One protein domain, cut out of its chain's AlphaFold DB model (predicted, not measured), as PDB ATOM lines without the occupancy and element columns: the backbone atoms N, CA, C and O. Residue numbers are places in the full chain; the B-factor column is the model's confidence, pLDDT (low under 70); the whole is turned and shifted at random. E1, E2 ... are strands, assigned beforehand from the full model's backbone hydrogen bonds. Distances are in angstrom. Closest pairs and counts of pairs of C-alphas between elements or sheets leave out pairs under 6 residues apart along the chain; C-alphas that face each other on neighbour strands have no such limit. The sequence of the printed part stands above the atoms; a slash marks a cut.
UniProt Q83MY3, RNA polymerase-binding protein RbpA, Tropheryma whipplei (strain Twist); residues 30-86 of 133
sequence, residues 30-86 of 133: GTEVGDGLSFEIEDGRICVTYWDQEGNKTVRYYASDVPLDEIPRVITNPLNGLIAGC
ATOM      1  N   GLY A  30     301.009 245.141 269.668       61.25
ATOM      2  CA  GLY A  30     302.113 244.404 270.262       61.25
ATOM      3  C   GLY A  30     303.372 244.595 269.432       61.25
ATOM      4  O   GLY A  30     303.336 244.547 268.203       61.25
ATOM      5  N   THR A  31     304.493 244.808 270.111       57.91
ATOM      6  CA  THR A  31     305.826 244.681 269.528       57.91
ATOM      7  C   THR A  31     306.549 243.571 270.274       57.91
ATOM      8  O   THR A  31     306.698 243.626 271.496       57.91
ATOM      9  N   GLU A  32     306.974 242.527 269.564       58.31
ATOM     10  CA  GLU A  32     307.799 241.492 270.188       58.31
ATOM     11  C   GLU A  32     309.197 242.053 270.491       58.31
ATOM     12  O   GLU A  32     309.924 242.500 269.596       58.31
ATOM     13  N   VAL A  33     309.567 242.046 271.775       41.41
ATOM     14  CA  VAL A  33     310.868 242.519 272.259       41.41
ATOM     15  C   VAL A  33     311.905 241.428 272.009       41.41
ATOM     16  O   VAL A  33     311.965 240.436 272.728       41.41
ATOM     17  N   GLY A  34     312.711 241.626 270.974       47.62
ATOM     18  CA  GLY A  34     313.789 240.724 270.566       47.62
ATOM     19  C   GLY A  34     314.019 240.814 269.065       47.62
ATOM     20  O   GLY A  34     315.127 241.123 268.640       47.62
ATOM     21  N   ASP A  35     312.931 240.699 268.295       50.84
ATOM     22  CA  ASP A  35     313.002 240.481 266.844       50.84
ATOM     23  C   ASP A  35     312.095 241.414 266.005       50.84
ATOM     24  O   ASP A  35     312.055 241.293 264.781       50.84
ATOM     25  N   GLY A  36     311.343 242.342 266.613       58.09
ATOM     26  CA  GLY A  36     310.738 243.478 265.894       58.09
ATOM     27  C   GLY A  36     309.494 243.190 265.038       58.09
ATOM     28  O   GLY A  36     309.186 243.979 264.147       58.09
ATOM     29  N   LEU A  37     308.755 242.099 265.285       70.44
ATOM     30  CA  LEU A  37     307.450 241.897 264.646       70.44
ATOM     31  C   LEU A  37     306.434 242.877 265.256       70.44
ATOM     32  O   LEU A  37     306.087 242.769 266.434       70.44
ATOM     33  N   SER A  38     305.976 243.844 264.461       76.12
ATOM     34  CA  SER A  38     304.898 244.764 264.831       76.12
ATOM     35  C   SER A  38     303.561 244.245 264.311       76.12
ATOM     36  O   SER A  38     303.407 244.056 263.099       76.12
ATOM     37  N   PHE A  39     302.594 244.057 265.204       82.19
ATOM     38  CA  PHE A  39     301.250 243.630 264.832       82.19
ATOM     39  C   PHE A  39     300.172 244.384 265.613       82.19
ATOM     40  O   PHE A  39     300.389 244.887 266.720       82.19
ATOM     41  N   GLU A  40     298.984 244.425 265.027       85.50
ATOM     42  CA  GLU A  40     297.777 244.991 265.621       85.50
ATOM     43  C   GLU A  40     296.696 243.910 265.672       85.50
ATOM     44  O   GLU A  40     296.658 243.030 264.816       85.50
ATOM     45  N   ILE A  41     295.820 243.934 266.675       86.19
ATOM     46  CA  ILE A  41     294.662 243.032 266.717       86.19
ATOM     47  C   ILE A  41     293.428 243.774 266.197       86.19
ATOM     48  O   ILE A  41     292.931 244.693 266.849       86.19
ATOM     49  N   GLU A  42     292.912 243.335 265.049       83.25
ATOM     50  CA  GLU A  42     291.688 243.853 264.425       83.25
ATOM     51  C   GLU A  42     290.642 242.733 264.362       83.25
ATOM     52  O   GLU A  42     290.930 241.641 263.877       83.25
ATOM     53  N   ASP A  43     289.432 242.977 264.877       85.62
ATOM     54  CA  ASP A  43     288.301 242.032 264.841       85.62
ATOM     55  C   ASP A  43     288.631 240.601 265.323       85.62
ATOM     56  O   ASP A  43     288.109 239.607 264.811       85.62
ATOM     57  N   GLY A  44     289.515 240.480 266.322       86.25
ATOM     58  CA  GLY A  44     289.954 239.181 266.844       86.25
ATOM     59  C   GLY A  44     290.835 238.398 265.865       86.25
ATOM     60  O   GLY A  44     290.759 237.171 265.817       86.25
ATOM     61  N   ARG A  45     291.620 239.109 265.049       88.56
ATOM     62  CA  ARG A  45     292.647 238.573 264.152       88.56
ATOM     63  C   ARG A  45     293.937 239.358 264.314       88.56
ATOM     64  O   ARG A  45     293.911 240.547 264.620       88.56
ATOM     65  N   ILE A  46     295.061 238.696 264.073       89.38
ATOM     66  CA  ILE A  46     296.379 239.332 264.077       89.38
ATOM     67  C   ILE A  46     296.592 239.987 262.712       89.38
ATOM     68  O   ILE A  46     296.558 239.321 261.678       89.38
ATOM     69  N   CYS A  47     296.792 241.296 262.708       91.38
ATOM     70  CA  CYS A  47     297.037 242.127 261.542       91.38
ATOM     71  C   CYS A  47     298.524 242.489 261.495       91.38
ATOM     72  O   CYS A  47     299.043 243.147 262.397       91.38
ATOM     73  N   VAL A  48     299.217 242.054 260.441       90.06
ATOM     74  CA  VAL A  48     300.631 242.376 260.215       90.06
ATOM     75  C   VAL A  48     300.765 243.180 258.935       90.06
ATOM     76  O   VAL A  48     300.230 242.812 257.883       90.06
ATOM     77  N   THR A  49     301.493 244.287 259.033       90.31
ATOM     78  CA  THR A  49     301.837 245.121 257.886       90.31
ATOM     79  C   THR A  49     303.240 244.782 257.394       90.31
ATOM     80  O   THR A  49     304.169 244.654 258.184       90.31
ATOM     81  N   TYR A  50     303.375 244.670 256.077       90.38
ATOM     82  CA  TYR A  50     304.627 244.453 255.370       90.38
ATOM     83  C   TYR A  50     304.873 245.591 254.385       90.38
ATOM     84  O   TYR A  50     303.931 246.102 253.770       90.38
ATOM     85  N   TRP A  51     306.139 245.941 254.201       89.25
ATOM     86  CA  TRP A  51     306.608 246.961 253.276       89.25
ATOM     87  C   TRP A  51     307.646 246.367 252.332       89.25
ATOM     88  O   TRP A  51     308.554 245.653 252.762       89.25
ATOM     89  N   ASP A  52     307.488 246.632 251.040       89.19
ATOM     90  CA  ASP A  52     308.483 246.272 250.031       89.19
ATOM     91  C   ASP A  52     309.503 247.396 249.800       89.19
ATOM     92  O   ASP A  52     309.401 248.490 250.356       89.19
ATOM     93  N   GLN A  53     310.500 247.121 248.955       86.75
ATOM     94  CA  GLN A  53     311.547 248.084 248.600       86.75
ATOM     95  C   GLN A  53     311.022 249.357 247.914       86.75
ATOM     96  O   GLN A  53     311.706 250.377 247.916       86.75
ATOM     97  N   GLU A  54     309.834 249.309 247.309       84.81
ATOM     98  CA  GLU A  54     309.194 250.458 246.657       84.81
ATOM     99  C   GLU A  54     308.338 251.275 247.641       84.81
ATOM    100  O   GLU A  54     307.815 252.331 247.285       84.81
ATOM    101  N   GLY A  55     308.209 250.815 248.890       84.12
ATOM    102  CA  GLY A  55     307.392 251.439 249.922       84.12
ATOM    103  C   GLY A  55     305.905 251.091 249.833       84.12
ATOM    104  O   GLY A  55     305.098 251.724 250.520       84.12
ATOM    105  N   ASN A  56     305.509 250.098 249.029       88.38
ATOM    106  CA  ASN A  56     304.119 249.660 248.994       88.38
ATOM    107  C   ASN A  56     303.777 248.877 250.264       88.38
ATOM    108  O   ASN A  56     304.500 247.972 250.693       88.38
ATOM    109  N   LYS A  57     302.619 249.204 250.838       89.69
ATOM    110  CA  LYS A  57     302.085 248.571 252.044       89.69
ATOM    111  C   LYS A  57     301.235 247.352 251.680       89.69
ATOM    112  O   LYS A  57     300.265 247.474 250.937       89.69
ATOM    113  N   THR A  58     301.536 246.201 252.277       90.31
ATOM    114  CA  THR A  58     300.719 244.981 252.201       90.31
ATOM    115  C   THR A  58     300.282 244.568 253.600       90.31
ATOM    116  O   THR A  58     301.119 244.356 254.468       90.31
ATOM    117  N   VAL A  59     298.977 244.420 253.827       91.06
ATOM    118  CA  VAL A  59     298.424 243.966 255.113       91.06
ATOM    119  C   VAL A  59     297.985 242.509 254.999       91.06
ATOM    120  O   VAL A  59     297.307 242.144 254.034       91.06
ATOM    121  N   ARG A  60     298.367 241.669 255.966       92.50
ATOM    122  CA  ARG A  60     297.920 240.273 256.070       92.50
ATOM    123  C   ARG A  60     297.279 240.011 257.423       92.50
ATOM    124  O   ARG A  60     297.747 240.498 258.447       92.50
ATOM    125  N   TYR A  61     296.229 239.202 257.385       92.12
ATOM    126  CA  TYR A  61     295.475 238.779 258.553       92.12
ATOM    127  C   TYR A  61     295.779 237.315 258.858       92.12
ATOM    128  O   TYR A  61     295.684 236.467 257.967       92.12
ATOM    129  N   TYR A  62     296.089 237.033 260.115       91.31
ATOM    130  CA  TYR A  62     296.310 235.702 260.668       91.31
ATOM    131  C   TYR A  62     295.273 235.433 261.760       91.31
ATOM    132  O   TYR A  62     294.702 236.362 262.341       91.31
ATOM    133  N   ALA A  63     294.979 234.159 262.014       91.12
ATOM    134  CA  ALA A  63     294.085 233.792 263.103       91.12
ATOM    135  C   ALA A  63     294.752 234.084 264.460       91.12
ATOM    136  O   ALA A  63     295.973 234.028 264.576       91.12
ATOM    137  N   SER A  64     293.966 234.456 265.474       87.62
ATOM    138  CA  SER A  64     294.497 234.883 266.781       87.62
ATOM    139  C   SER A  64     295.111 233.771 267.627       87.62
ATOM    140  O   SER A  64     295.773 234.066 268.615       87.62
ATOM    141  N   ASP A  65     294.864 232.516 267.273       86.88
ATOM    142  CA  ASP A  65     295.437 231.326 267.893       86.88
ATOM    143  C   ASP A  65     296.787 230.920 267.283       86.88
ATOM    144  O   ASP A  65     297.456 230.047 267.834       86.88
ATOM    145  N   VAL A  66     297.197 231.552 266.177       87.12
ATOM    146  CA  VAL A  66     298.495 231.304 265.547       87.12
ATOM    147  C   VAL A  66     299.602 231.907 266.418       87.12
ATOM    148  O   VAL A  66     299.548 233.105 266.723       87.12
ATOM    149  N   PRO A  67     300.611 231.111 266.812       86.50
ATOM    150  CA  PRO A  67     301.790 231.618 267.501       86.50
ATOM    151  C   PRO A  67     302.503 232.699 266.671       86.50
ATOM    152  O   PRO A  67     302.623 232.582 265.451       86.50
ATOM    153  N   LEU A  68     302.977 233.770 267.316       82.69
ATOM    154  CA  LEU A  68     303.609 234.903 266.619       82.69
ATOM    155  C   LEU A  68     304.889 234.503 265.867       82.69
ATOM    156  O   LEU A  68     305.203 235.089 264.834       82.69
ATOM    157  N   ASP A  69     305.591 233.484 266.353       84.25
ATOM    158  CA  ASP A  69     306.792 232.904 265.754       84.25
ATOM    159  C   ASP A  69     306.519 232.145 264.447       84.25
ATOM    160  O   ASP A  69     307.407 232.044 263.599       84.25
ATOM    161  N   GLU A  70     305.290 231.666 264.238       87.00
ATOM    162  CA  GLU A  70     304.878 231.026 262.984       87.00
ATOM    163  C   GLU A  70     304.497 232.043 261.897       87.00
ATOM    164  O   GLU A  70     304.398 231.694 260.714       87.00
ATOM    165  N   ILE A  71     304.288 233.313 262.261       88.31
ATOM    166  CA  ILE A  71     303.920 234.357 261.308       88.31
ATOM    167  C   ILE A  71     305.147 234.730 260.454       88.31
ATOM    168  O   ILE A  71     306.171 235.167 260.987       88.31
ATOM    169  N   PRO A  72     305.075 234.610 259.110       89.62
ATOM    170  CA  PRO A  72     306.216 234.906 258.251       89.62
ATOM    171  C   PRO A  72     306.656 236.364 258.369       89.62
ATOM    172  O   PRO A  72     305.882 237.260 258.081       89.62
ATOM    173  N   ARG A  73     307.924 236.625 258.691       86.69
ATOM    174  CA  ARG A  73     308.476 238.000 258.749       86.69
ATOM    175  C   ARG A  73     308.665 238.642 257.379       86.69
ATOM    176  O   ARG A  73     308.766 239.861 257.251       86.69
ATOM    177  N   VAL A  74     308.777 237.795 256.364       88.31
ATOM    178  CA  VAL A  74     309.032 238.179 254.985       88.31
ATOM    179  C   VAL A  74     308.017 237.471 254.108       88.31
ATOM    180  O   VAL A  74     307.863 236.252 254.182       88.31
ATOM    181  N   ILE A  75     307.329 238.239 253.272       90.44
ATOM    182  CA  ILE A  75     306.334 237.731 252.332       90.44
ATOM    183  C   ILE A  75     306.613 238.257 250.932       90.44
ATOM    184  O   ILE A  75     307.281 239.268 250.744       90.44
ATOM    185  N   THR A  76     306.041 237.600 249.931       91.12
ATOM    186  CA  THR A  76     305.956 238.164 248.585       91.12
ATOM    187  C   THR A  76     304.695 239.022 248.482       91.12
ATOM    188  O   THR A  76     303.584 238.550 248.756       91.12
ATOM    189  N   ASN A  77     304.852 240.290 248.105       88.62
ATOM    190  CA  ASN A  77     303.734 241.191 247.854       88.62
ATOM    191  C   ASN A  77     302.926 240.659 246.647       88.62
ATOM    192  O   ASN A  77     303.492 240.421 245.578       88.62
ATOM    193  N   PRO A  78     301.606 240.436 246.795       88.12
ATOM    194  CA  PRO A  78     300.788 239.810 245.759       88.12
ATOM    195  C   PRO A  78     300.572 240.699 244.526       88.12
ATOM    196  O   PRO A  78     300.165 240.185 243.489       88.12
ATOM    197  N   LEU A  79     300.800 242.013 244.634       86.88
ATOM    198  CA  LEU A  79     300.553 242.970 243.555       86.88
ATOM    199  C   LEU A  79     301.755 243.129 242.620       86.88
ATOM    200  O   LEU A  79     301.568 243.193 241.408       86.88
ATOM    201  N   ASN A  80     302.975 243.192 243.160       85.50
ATOM    202  CA  ASN A  80     304.197 243.430 242.378       85.50
ATOM    203  C   ASN A  80     305.197 242.262 242.404       85.50
ATOM    204  O   ASN A  80     306.153 242.269 241.634       85.50
ATOM    205  N   GLY A  81     304.995 241.253 243.257       86.75
ATOM    206  CA  GLY A  81     305.904 240.112 243.384       86.75
ATOM    207  C   GLY A  81     307.220 240.426 244.102       86.75
ATOM    208  O   GLY A  81     308.100 239.564 244.146       86.75
ATOM    209  N   LEU A  82     307.375 241.627 244.664       89.44
ATOM    210  CA  LEU A  82     308.559 241.994 245.433       89.44
ATOM    211  C   LEU A  82     308.536 241.357 246.820       89.44
ATOM    212  O   LEU A  82     307.485 241.014 247.366       89.44
ATOM    213  N   ILE A  83     309.725 241.203 247.390       91.31
ATOM    214  CA  ILE A  83     309.893 240.736 248.760       91.31
ATOM    215  C   ILE A  83     309.588 241.905 249.705       91.31
ATOM    216  O   ILE A  83     310.110 243.004 249.529       91.31
ATOM    217  N   ALA A  84     308.715 241.667 250.679       90.31
ATOM    218  CA  ALA A  84     308.250 242.646 251.650       90.31
ATOM    219  C   ALA A  84     308.517 242.147 253.071       90.31
ATOM    220  O   ALA A  84     308.314 240.967 253.360       90.31
ATOM    221  N   GLY A  85     308.963 243.037 253.955       88.44
ATOM    222  CA  GLY A  85     309.283 242.732 255.350       88.44
ATOM    223  C   GLY A  85     308.471 243.570 256.329       88.44
ATOM    224  O   GLY A  85     307.832 244.542 255.939       88.44
ATOM    225  N   CYS A  86     308.488 243.194 257.606       85.31
ATOM    226  CA  CYS A  86     307.767 243.910 258.665       85.31
ATOM    227  C   CYS A  86     308.420 245.235 259.095       85.31
ATOM    228  O   CYS A  86     307.808 245.983 259.845       85.31
TER     229      CYS A  86
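AT A GLANCE: This is residues 30 to 86 of the 133 residues of the protein "RNA polymerase-binding protein RbpA" of Tropheryma whipplei (strain Twist) (UniProt Q83MY3). A strongly twisted sheet is built round the long strand E2, with E3 along one side, E1 and then E5 along the other, and E4 beyond E5. This branched, antiparallel sheet includes the meander E1, E2, E3, each strand the antiparallel neighbour of the one before. The printed part has 57 residues with five named strands, E1 to E5, and no named helix: all strand, with 26 residues, under half, in strands. It is compact, with a radius of gyration of the C-alphas of 11.3 A, spanning 29 by 25 by 16 A.

IN THESE COORDINATES: E2, residues 45 to 52, measures 22.6 A; E3, residues 57 to 63, 20.1 A; E1, residues 38 to 42, 13.2 A. E4 is residues 74 to 76, E5 residues 83 to 85. C-alpha 38 is at (304.898, 244.764, 264.831), C-alpha 85 at (309.283, 242.732, 255.350).

HOW THE PARTS SIT: Hairpin E2 and E3 has N 48 and O 60 within hydrogen-bond range, 2.9 A; hairpin E1 and E2, N 40 and O 47, 2.9 A. Antiparallel E2 and E5 have N 51 and O 85, 2.8 A; hairpin E4 and E5, N 75 and O 84, 2.9 A.

THE WHOLE: The printed part has no cut and no long link. Residues 30 to 36 have pLDDT under 70.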